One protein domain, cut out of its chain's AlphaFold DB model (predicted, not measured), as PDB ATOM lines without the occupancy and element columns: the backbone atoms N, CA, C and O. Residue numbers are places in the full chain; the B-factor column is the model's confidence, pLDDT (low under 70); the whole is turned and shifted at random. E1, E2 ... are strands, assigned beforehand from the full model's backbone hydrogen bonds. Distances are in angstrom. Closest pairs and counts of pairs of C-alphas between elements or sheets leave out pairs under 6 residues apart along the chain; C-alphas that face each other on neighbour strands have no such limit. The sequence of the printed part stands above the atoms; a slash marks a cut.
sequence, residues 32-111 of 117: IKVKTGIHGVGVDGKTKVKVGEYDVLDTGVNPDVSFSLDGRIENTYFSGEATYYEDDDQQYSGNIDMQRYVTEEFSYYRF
ATOM      1  N   ILE A  32     151.155 185.608 104.628       85.81
ATOM      2  CA  ILE A  32     152.264 185.377 105.550       85.81
ATOM      3  C   ILE A  32     152.397 186.630 106.399       85.81
ATOM      4  O   ILE A  32     152.608 187.723 105.869       85.81
ATOM      5  N   LYS A  33     152.301 186.480 107.719       87.62
ATOM      6  CA  LYS A  33     152.571 187.554 108.675       87.62
ATOM      7  C   LYS A  33     153.693 187.130 109.594       87.62
ATOM      8  O   LYS A  33     153.683 186.044 110.165       87.62
ATOM      9  N   VAL A  34     154.636 188.042 109.766       85.06
ATOM     10  CA  VAL A  34     155.702 187.926 110.751       85.06
ATOM     11  C   VAL A  34     155.550 189.100 111.698       85.06
ATOM     12  O   VAL A  34     155.492 190.250 111.263       85.06
ATOM     13  N   LYS A  35     155.444 188.808 112.989       84.81
ATOM     14  CA  LYS A  35     155.446 189.795 114.059       84.81
ATOM     15  C   LYS A  35     156.711 189.587 114.868       84.81
ATOM     16  O   LYS A  35     156.987 188.481 115.314       84.81
ATOM     17  N   THR A  36     157.467 190.657 115.041       83.81
ATOM     18  CA  THR A  36     158.655 190.678 115.890       83.81
ATOM     19  C   THR A  36     158.425 191.690 116.996       83.81
ATOM     20  O   THR A  36     157.994 192.810 116.710       83.81
ATOM     21  N   GLY A  37     158.708 191.310 118.230       77.94
ATOM     22  CA  GLY A  37     158.568 192.151 119.407       77.94
ATOM     23  C   GLY A  37     159.789 192.051 120.305       77.94
ATOM     24  O   GLY A  37     160.694 191.251 120.080       77.94
ATOM     25  N   ILE A  38     159.811 192.912 121.313       72.88
ATOM     26  CA  ILE A  38     160.679 192.763 122.472       72.88
ATOM     27  C   ILE A  38     159.805 192.964 123.704       72.88
ATOM     28  O   ILE A  38     159.018 193.916 123.745       72.88
ATOM     29  N   HIS A  39     159.961 192.119 124.710       70.94
ATOM     30  CA  HIS A  39     159.390 192.347 126.031       70.94
ATOM     31  C   HIS A  39     160.500 192.471 127.062       70.94
ATOM     32  O   HIS A  39     161.614 191.978 126.894       70.94
ATOM     33  N   GLY A  40     160.199 193.214 128.122       57.94
ATOM     34  CA  GLY A  40     161.100 193.418 129.243       57.94
ATOM     35  C   GLY A  40     160.383 193.095 130.539       57.94
ATOM     36  O   GLY A  40     159.305 193.635 130.788       57.94
ATOM     37  N   VAL A  41     160.987 192.250 131.372       61.81
ATOM     38  CA  VAL A  41     160.427 191.898 132.683       61.81
ATOM     39  C   VAL A  41     161.243 192.574 133.775       61.81
ATOM     40  O   VAL A  41     162.437 192.321 133.943       61.81
ATOM     41  N   GLY A  42     160.593 193.489 134.496       52.53
ATOM     42  CA  GLY A  42     161.193 194.215 135.610       52.53
ATOM     43  C   GLY A  42     161.352 193.335 136.851       52.53
ATOM     44  O   GLY A  42     160.510 192.491 137.148       52.53
ATOM     45  N   VAL A  43     162.429 193.563 137.601       51.34
ATOM     46  CA  VAL A  43     162.679 192.921 138.898       51.34
ATOM     47  C   VAL A  43     162.265 193.895 140.001       51.34
ATOM     48  O   VAL A  43     162.816 194.993 140.057       51.34
ATOM     49  N   ASP A  44     161.340 193.515 140.889       48.53
ATOM     50  CA  ASP A  44     161.141 194.215 142.167       48.53
ATOM     51  C   ASP A  44     161.704 193.349 143.304       48.53
ATOM     52  O   ASP A  44     161.180 192.289 143.663       48.53
ATOM     53  N   GLY A  45     162.856 193.764 143.831       55.88
ATOM     54  CA  GLY A  45     163.519 193.117 144.961       55.88
ATOM     55  C   GLY A  45     164.101 191.725 144.667       55.88
ATOM     56  O   GLY A  45     165.223 191.610 144.180       55.88
ATOM     57  N   LYS A  46     163.389 190.661 145.069       43.53
ATOM     58  CA  LYS A  46     163.815 189.237 145.033       43.53
ATOM     59  C   LYS A  46     162.734 188.291 144.502       43.53
ATOM     60  O   LYS A  46     162.895 187.074 144.561       43.53
ATOM     61  N   THR A  47     161.637 188.843 144.005       46.91
ATOM     62  CA  THR A  47     160.480 188.074 143.560       46.91
ATOM     63  C   THR A  47     160.271 188.408 142.095       46.91
ATOM     64  O   THR A  47     160.193 189.584 141.743       46.91
ATOM     65  N   LYS A  48     160.228 187.390 141.227       51.38
ATOM     66  CA  LYS A  48     159.858 187.577 139.820       51.38
ATOM     67  C   LYS A  48     158.467 188.223 139.814       51.38
ATOM     68  O   LYS A  48     157.514 187.635 140.327       51.38
ATOM     69  N   VAL A  49     158.377 189.484 139.385       48.19
ATOM     70  CA  VAL A  49     157.139 190.264 139.488       48.19
ATOM     71  C   VAL A  49     156.151 189.703 138.481       48.19
ATOM     72  O   VAL A  49     156.297 189.888 137.278       48.19
ATOM     73  N   LYS A  50     155.153 189.004 139.026       55.47
ATOM     74  CA  LYS A  50     153.913 188.574 138.381       55.47
ATOM     75  C   LYS A  50     153.365 189.658 137.452       55.47
ATOM     76  O   LYS A  50     152.793 190.638 137.928       55.47
ATOM     77  N   VAL A  51     153.426 189.420 136.147       46.03
ATOM     78  CA  VAL A  51     152.472 189.996 135.194       46.03
ATOM     79  C   VAL A  51     152.010 188.866 134.276       46.03
ATOM     80  O   VAL A  51     152.494 188.709 133.168       46.03
ATOM     81  N   GLY A  52     151.103 188.041 134.802       42.72
ATOM     82  CA  GLY A  52     150.548 186.862 134.136       42.72
ATOM     83  C   GLY A  52     150.577 185.682 135.097       42.72
ATOM     84  O   GLY A  52     151.643 185.238 135.493       42.72
ATOM     85  N   GLU A  53     149.420 185.187 135.530       43.38
ATOM     86  CA  GLU A  53     149.298 184.066 136.482       43.38
ATOM     87  C   GLU A  53     149.933 182.742 136.006       43.38
ATOM     88  O   GLU A  53     149.912 181.767 136.753       43.38
ATOM     89  N   TYR A  54     150.514 182.704 134.803       49.12
ATOM     90  CA  TYR A  54     150.981 181.485 134.148       49.12
ATOM     91  C   TYR A  54     152.384 181.581 133.527       49.12
ATOM     92  O   TYR A  54     152.966 180.529 133.275       49.12
ATOM     93  N   ASP A  55     152.964 182.781 133.388       49.44
ATOM     94  CA  ASP A  55     154.212 182.980 132.636       49.44
ATOM     95  C   ASP A  55     155.304 183.562 133.544       49.44
ATOM     96  O   ASP A  55     155.241 184.708 134.002       49.44
ATOM     97  N   VAL A  56     156.323 182.753 133.838       51.84
ATOM     98  CA  VAL A  56     157.503 183.177 134.603       51.84
ATOM     99  C   VAL A  56     158.606 183.530 133.614       51.84
ATOM    100  O   VAL A  56     159.548 182.767 133.424       51.84
ATOM    101  N   LEU A  57     158.462 184.697 132.997       54.22
ATOM    102  CA  LEU A  57     159.395 185.213 132.001       54.22
ATOM    103  C   LEU A  57     160.793 185.438 132.601       54.22
ATOM    104  O   LEU A  57     160.937 185.835 133.771       54.22
ATOM    105  N   ASP A  58     161.832 185.177 131.815       56.16
ATOM    106  CA  ASP A  58     163.207 185.438 132.215       56.16
ATOM    107  C   ASP A  58     163.442 186.941 132.412       56.16
ATOM    108  O   ASP A  58     163.026 187.796 131.631       56.16
ATOM    109  N   THR A  59     164.124 187.295 133.503       56.72
ATOM    110  CA  THR A  59     164.453 188.693 133.797       56.72
ATOM    111  C   THR A  59     165.436 189.219 132.758       56.72
ATOM    112  O   THR A  59     166.596 188.807 132.742       56.72
ATOM    113  N   GLY A  60     164.994 190.153 131.920       59.56
ATOM    114  CA  GLY A  60     165.802 190.689 130.831       59.56
ATOM    115  C   GLY A  60     164.948 191.319 129.738       59.56
ATOM    116  O   GLY A  60     163.740 191.478 129.904       59.56
ATOM    117  N   VAL A  61     165.604 191.715 128.643       60.41
ATOM    118  CA  VAL A  61     164.944 192.067 127.380       60.41
ATOM    119  C   VAL A  61     165.041 190.846 126.479       60.41
ATOM    120  O   VAL A  61     166.152 190.489 126.081       60.41
ATOM    121  N   ASN A  62     163.907 190.233 126.164       69.12
ATOM    122  CA  ASN A  62     163.838 189.034 125.335       69.12
ATOM    123  C   ASN A  62     163.148 189.348 123.993       69.12
ATOM    124  O   ASN A  62     162.298 190.242 123.932       69.12
ATOM    125  N   PRO A  63     163.579 188.708 122.890       71.31
ATOM    126  CA  PRO A  63     162.972 188.897 121.582       71.31
ATOM    127  C   PRO A  63     161.780 187.960 121.373       71.31
ATOM    128  O   PRO A  63     161.928 186.741 121.417       71.31
ATOM    129  N   ASP A  64     160.653 188.541 120.985       79.56
ATOM    130  CA  ASP A  64     159.460 187.805 120.582       79.56
ATOM    131  C   ASP A  64     159.413 187.656 119.068       79.56
ATOM    132  O   ASP A  64     159.575 188.630 118.322       79.56
ATOM    133  N   VAL A  65     159.124 186.451 118.590       82.19
ATOM    134  CA  VAL A  65     158.868 186.193 117.174       82.19
ATOM    135  C   VAL A  65     157.623 185.335 117.030       82.19
ATOM    136  O   VAL A  65     157.591 184.185 117.455       82.19
ATOM    137  N   SER A  66     156.618 185.869 116.341       85.69
ATOM    138  CA  SER A  66     155.450 185.110 115.906       85.69
ATOM    139  C   SER A  66     155.371 185.089 114.385       85.69
ATOM    140  O   SER A  66     155.527 186.108 113.710       85.69
ATOM    141  N   PHE A  67     155.084 183.922 113.834       89.19
ATOM    142  CA  PHE A  67     154.878 183.668 112.421       89.19
ATOM    143  C   PHE A  67     153.485 183.073 112.239       89.19
ATOM    144  O   PHE A  67     153.134 182.108 112.911       89.19
ATOM    145  N   SER A  68     152.699 183.626 111.319       90.88
ATOM    146  CA  SER A  68     151.436 183.032 110.888       90.88
ATOM    147  C   SER A  68     151.404 182.915 109.371       90.88
ATOM    148  O   SER A  68     151.683 183.878 108.653       90.88
ATOM    149  N   LEU A  69     151.026 181.739 108.901       91.38
ATOM    150  CA  LEU A  69     150.793 181.392 107.512       91.38
ATOM    151  C   LEU A  69     149.340 180.949 107.401       91.38
ATOM    152  O   LEU A  69     148.907 180.062 108.130       91.38
ATOM    153  N   ASP A  70     148.607 181.507 106.459       92.56
ATOM    154  CA  ASP A  70     147.306 180.992 106.068       92.56
ATOM    155  C   ASP A  70     147.185 181.073 104.556       92.56
ATOM    156  O   ASP A  70     147.647 182.026 103.931       92.56
ATOM    157  N   GLY A  71     146.635 180.039 103.933       89.31
ATOM    158  CA  GLY A  71     146.467 180.096 102.501       89.31
ATOM    159  C   GLY A  71     145.776 178.911 101.873       89.31
ATOM    160  O   GLY A  71     145.500 177.879 102.483       89.31
ATOM    161  N   ARG A  72     145.485 179.095 100.592       87.88
ATOM    162  CA  ARG A  72     144.936 178.079  99.713       87.88
ATOM    163  C   ARG A  72     145.729 178.064  98.420       87.88
ATOM    164  O   ARG A  72     145.955 179.107  97.808       87.88
ATOM    165  N   ILE A  73     146.103 176.865  97.998       86.06
ATOM    166  CA  ILE A  73     146.598 176.599  96.649       86.06
ATOM    167  C   ILE A  73     145.614 175.622  96.024       86.06
ATOM    168  O   ILE A  73     145.454 174.505  96.519       86.06
ATOM    169  N   GLU A  74     144.938 176.069  94.966       84.50
ATOM    170  CA  GLU A  74     143.894 175.306  94.276       84.50
ATOM    171  C   GLU A  74     142.808 174.810  95.250       84.50
ATOM    172  O   GLU A  74     141.942 175.562  95.695       84.50
ATOM    173  N   ASN A  75     142.883 173.528  95.593       86.06
ATOM    174  CA  ASN A  75     141.920 172.759  96.357       86.06
ATOM    175  C   ASN A  75     142.429 172.380  97.758       86.06
ATOM    176  O   ASN A  75     141.710 171.733  98.519       86.06
ATOM    177  N   THR A  76     143.649 172.795  98.093       87.12
ATOM    178  CA  THR A  76     144.301 172.506  99.366       87.12
ATOM    179  C   THR A  76     144.351 173.770 100.205       87.12
ATOM    180  O   THR A  76     144.907 174.785  99.779       87.12
ATOM    181  N   TYR A  77     143.776 173.707 101.399       91.50
ATOM    182  CA  TYR A  77     143.930 174.726 102.424       91.50
ATOM    183  C   TYR A  77     145.076 174.345 103.357       91.50
ATOM    184  O   TYR A  77     145.273 173.170 103.665       91.50
ATOM    185  N   PHE A  78     145.832 175.337 103.804       92.88
ATOM    186  CA  PHE A  78     146.841 175.161 104.830       92.88
ATOM    187  C   PHE A  78     146.882 176.375 105.748       92.88
ATOM    188  O   PHE A  78     146.670 177.516 105.332       92.88
ATOM    189  N   SER A  79     147.204 176.127 107.006       93.50
ATOM    190  CA  SER A  79     147.529 177.174 107.960       93.50
ATOM    191  C   SER A  79     148.649 176.719 108.879       93.50
ATOM    192  O   SER A  79     148.914 175.527 109.030       93.50
ATOM    193  N   GLY A  80     149.347 177.674 109.470       94.12
ATOM    194  CA  GLY A  80     150.368 177.406 110.459       94.12
ATOM    195  C   GLY A  80     150.631 178.623 111.316       94.12
ATOM    196  O   GLY A  80     150.640 179.751 110.830       94.12
ATOM    197  N   GLU A  81     150.864 178.382 112.594       91.38
ATOM    198  CA  GLU A  81     151.251 179.397 113.554       91.38
ATOM    199  C   GLU A  81     152.484 178.914 114.310       91.38
ATOM    200  O   GLU A  81     152.614 177.741 114.656       91.38
ATOM    201  N   ALA A  82     153.420 179.819 114.535       87.69
ATOM    202  CA  ALA A  82     154.616 179.557 115.303       87.69
ATOM    203  C   ALA A  82     154.896 180.771 116.177       87.69
ATOM    204  O   ALA A  82     155.078 181.864 115.652       87.69
ATOM    205  N   THR A  83     154.965 180.578 117.486       84.38
ATOM    206  CA  THR A  83     155.341 181.620 118.439       84.38
ATOM    207  C   THR A  83     156.560 181.166 119.219       84.38
ATOM    208  O   THR A  83     156.617 180.050 119.737       84.38
ATOM    209  N   TYR A  84     157.539 182.058 119.265       79.81
ATOM    210  CA  TYR A  84     158.748 181.974 120.056       79.81
ATOM    211  C   TYR A  84     158.777 183.201 120.959       79.81
ATOM    212  O   TYR A  84     158.937 184.313 120.455       79.81
ATOM    213  N   TYR A  85     158.561 182.998 122.254       69.81
ATOM    214  CA  TYR A  85     158.566 184.075 123.245       69.81
ATOM    215  C   TYR A  85     159.894 184.056 124.017       69.81
ATOM    216  O   TYR A  85     160.607 185.050 124.094       69.81
ATOM    217  N   GLU A  86     160.299 182.873 124.493       65.44
ATOM    218  CA  GLU A  86     161.574 182.623 125.179       65.44
ATOM    219  C   GLU A  86     162.080 181.200 124.845       65.44
ATOM    220  O   GLU A  86     161.346 180.397 124.262       65.44
ATOM    221  N   ASP A  87     163.327 180.850 125.202       65.31
ATOM    222  CA  ASP A  87     163.924 179.517 124.936       65.31
ATOM    223  C   ASP A  87     163.039 178.347 125.426       65.31
ATOM    224  O   ASP A  87     163.113 177.220 124.912       65.31
ATOM    225  N   ASP A  88     162.188 178.634 126.406       67.06
ATOM    226  CA  ASP A  88     161.384 177.681 127.147       67.06
ATOM    227  C   ASP A  88     159.869 177.766 126.877       67.06
ATOM    228  O   ASP A  88     159.177 176.804 127.221       67.06
ATOM    229  N   ASP A  89     159.393 178.800 126.165       74.75
ATOM    230  CA  ASP A  89     157.994 178.961 125.730       74.75
ATOM    231  C   ASP A  89     157.882 178.993 124.202       74.75
ATOM    232  O   ASP A  89     158.180 179.984 123.523       74.75
ATOM    233  N   GLN A  90     157.457 177.852 123.655       83.19
ATOM    234  CA  GLN A  90     157.370 177.611 122.217       83.19
ATOM    235  C   GLN A  90     156.039 176.962 121.867       83.19
ATOM    236  O   GLN A  90     155.672 175.915 122.408       83.19
ATOM    237  N   GLN A  91     155.365 177.540 120.881       87.38
ATOM    238  CA  GLN A  91     154.133 177.004 120.328       87.38
ATOM    239  C   GLN A  91     154.262 176.889 118.814       87.38
ATOM    240  O   GLN A  91     154.603 177.858 118.142       87.38
ATOM    241  N   TYR A  92     153.947 175.714 118.278       91.00
ATOM    242  CA  TYR A  92     153.851 175.466 116.845       91.00
ATOM    243  C   TYR A  92     152.545 174.742 116.555       91.00
ATOM    244  O   TYR A  92     152.237 173.733 117.186       91.00
ATOM    245  N   SER A  93     151.790 175.219 115.578       93.25
ATOM    246  CA  SER A  93     150.622 174.528 115.058       93.25
ATOM    247  C   SER A  93     150.590 174.602 113.538       93.25
ATOM    248  O   SER A  93     151.141 175.516 112.921       93.25
ATOM    249  N   GLY A  94     149.976 173.603 112.920       94.06
ATOM    250  CA  GLY A  94     149.824 173.530 111.480       94.06
ATOM    251  C   GLY A  94     148.630 172.677 111.102       94.06
ATOM    252  O   GLY A  94     148.342 171.676 111.750       94.06
ATOM    253  N   ASN A  95     147.950 173.068 110.037       93.25
ATOM    254  CA  ASN A  95     146.837 172.335 109.467       93.25
ATOM    255  C   ASN A  95     147.008 172.242 107.952       93.25
ATOM    256  O   ASN A  95     147.434 173.203 107.308       93.25
ATOM    257  N   ILE A  96     146.662 171.086 107.390       93.69
ATOM    258  CA  ILE A  96     146.530 170.889 105.948       93.69
ATOM    259  C   ILE A  96     145.209 170.164 105.694       93.69
ATOM    260  O   ILE A  96     144.949 169.111 106.273       93.69
ATOM    261  N   ASP A  97     144.395 170.712 104.797       93.19
ATOM    262  CA  ASP A  97     143.134 170.134 104.343       93.19
ATOM    263  C   ASP A  97     143.140 170.032 102.810       93.19
ATOM    264  O   ASP A  97     143.134 171.039 102.100       93.19
ATOM    265  N   MET A  98     143.142 168.800 102.299       89.94
ATOM    266  CA  MET A  98     143.025 168.485 100.874       89.94
ATOM    267  C   MET A  98     141.583 168.077 100.553       89.94
ATOM    268  O   MET A  98     141.254 166.889 100.503       89.94
ATOM    269  N   GLN A  99     140.708 169.066 100.352       87.06
ATOM    270  CA  GLN A  99     139.283 168.874 100.028       87.06
ATOM    271  C   GLN A  99     138.536 167.909 100.966       87.06
ATOM    272  O   GLN A  99     137.606 167.223 100.540       87.06
ATOM    273  N   ARG A 100     138.929 167.842 102.240       87.56
ATOM    274  CA  ARG A 100     138.403 166.940 103.276       87.56
ATOM    275  C   ARG A 100     138.618 165.451 103.011       87.56
ATOM    276  O   ARG A 100     138.132 164.629 103.784       87.56
ATOM    277  N   TYR A 101     139.334 165.083 101.949       88.81
ATOM    278  CA  TYR A 101     139.774 163.701 101.760       88.81
ATOM    279  C   TYR A 101     140.855 163.347 102.775       88.81
ATOM    280  O   TYR A 101     140.876 162.236 103.301       88.81
ATOM    281  N   VAL A 102     141.736 164.311 103.040       86.56
ATOM    282  CA  VAL A 102     142.814 164.214 104.017       86.56
ATOM    283  C   VAL A 102     142.855 165.520 104.793       86.56
ATOM    284  O   VAL A 102     142.971 166.595 104.202       86.56
ATOM    285  N   THR A 103     142.756 165.407 106.112       92.00
ATOM    286  CA  THR A 103     142.892 166.527 107.038       92.00
ATOM    287  C   THR A 103     143.903 166.129 108.095       92.00
ATOM    288  O   THR A 103     143.700 165.145 108.802       92.00
ATOM    289  N   GLU A 104     144.984 166.890 108.180       91.50
ATOM    290  CA  GLU A 104     146.073 166.664 109.123       91.50
ATOM    291  C   GLU A 104     146.234 167.902 109.999       91.50
ATOM    292  O   GLU A 104     146.229 169.035 109.508       91.50
ATOM    293  N   GLU A 105     146.389 167.677 111.299       93.44
ATOM    294  CA  GLU A 105     146.637 168.723 112.282       93.44
ATOM    295  C   GLU A 105     147.865 168.353 113.107       93.44
ATOM    296  O   GLU A 105     147.971 167.255 113.655       93.44
ATOM    297  N   PHE A 106     148.794 169.295 113.204       92.50
ATOM    298  CA  PHE A 106     150.000 169.176 114.000       92.50
ATOM    299  C   PHE A 106     149.982 170.263 115.052       92.50
ATOM    300  O   PHE A 106     149.744 171.430 114.746       92.50
ATOM    301  N   SER A 107     150.279 169.888 116.288       92.88
ATOM    302  CA  SER A 107     150.461 170.857 117.352       92.88
ATOM    303  C   SER A 107     151.581 170.435 118.293       92.88
ATOM    304  O   SER A 107     151.794 169.254 118.572       92.88
ATOM    305  N   TYR A 108     152.337 171.425 118.745       88.88
ATOM    306  CA  TYR A 108     153.411 171.287 119.706       88.88
ATOM    307  C   TYR A 108     153.381 172.496 120.627       88.88
ATOM    308  O   TYR A 108     153.420 173.638 120.173       88.88
ATOM    309  N   TYR A 109     153.353 172.217 121.922       87.06
ATOM    310  CA  TYR A 109     153.384 173.221 122.969       87.06
ATOM    311  C   TYR A 109     154.460 172.816 123.963       87.06
ATOM    312  O   TYR A 109     154.485 171.675 124.434       87.06
ATOM    313  N   ARG A 110     155.344 173.751 124.284       81.50
ATOM    314  CA  ARG A 110     156.292 173.632 125.381       81.50
ATOM    315  C   ARG A 110     156.158 174.880 126.230       81.50
ATOM    316  O   ARG A 110     156.330 175.970 125.704       81.50
ATOM    317  N   PHE A 111     155.847 174.656 127.499       76.19
ATOM    318  CA  PHE A 111     155.786 175.665 128.544       76.19
ATOM    319  C   PHE A 111     156.286 175.051 129.851       76.19
ATOM    320  O   PHE A 111     156.158 173.836 130.062       76.19
TER     321      PHE A 111
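What this domain is: This is residues 32 to 111 of the 117 residues of an uncharacterized protein of Candidatus Methanoperedenaceae archaeon GB37 (UniProt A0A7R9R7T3). A single, nearly flat sheet of five long strands zigzags from one edge to the other, with no named helix over either face. A long loop, residues 41 to 60, joins the first two strands and lies beyond one end of the sheet, adding to the length of the whole. The printed part has 80 residues, with five named strands, E1 to E5, which follow each other across the sheet in the order E1 - E2 - E3 - E4 - E5, all antiparallel. The class is all strand, with 52 residues in named elements. The whole is only just loose, close to extended, with a radius of gyration of the C-alphas of 17.1 A and spans of 57 by 20 by 17 A.

Where its parts are: The longest strand, E2, runs from Val 61 to Ile 73 and measures 39.0 A from first to last C-alpha. E3, residues 76 to 86, is 32.7 A long, and E4, residues 89 to 98, is 30.8 A long. E1 covers residues 32 to 40, 26.5 A, and begins with C-alpha 32 at (152.264, 185.377, 105.550). E5 covers residues 102 to 110, 27.0 A, and ends with C-alpha 110 at (156.292, 173.632, 125.381). In the long loop, C-alpha 45 stands at (163.519, 193.117, 144.961).

How they stand to each other: The five strands form a meander, each strand the antiparallel neighbour of the one before, and each successive pair is a hairpin. The inner strands E2 and E3 run at 178 degrees, with N 67 and O 82 within hydrogen-bond range at 2.7 A. E3 and E4 also run at 178 degrees; the C-alphas of Gly 80 and Gly 94 face each other at 4.0 A, and N 79 and O 95 are within hydrogen-bond range at 2.9 A. E4 and the edge strand E5 run at 179 degrees, with N 94 and O 106 at 2.8 A. On the other side of E2, the edge strand E1 runs at 166 degrees to E2, with N 35 and O 66 at 2.8 A. E1 is apart from E4 and E5, and E2 is apart from E5. From edge to edge the strands' lines turn by 11 degrees.

The domain as a whole: The C-alphas of Gly 45 and Tyr 101 are the two farthest apart, at 57.4 A. The printed part has no cut. The links E2 to E3, E3 to E4 and E4 to E5 are tight; E1 to E2 is a long link of 20 residues, where residues 43 to 44 pair antiparallel with residues 47 to 48. The mean pLDDT of the printed part is 76.1, and residues 40 to 62 and 85 to 88 are under 70.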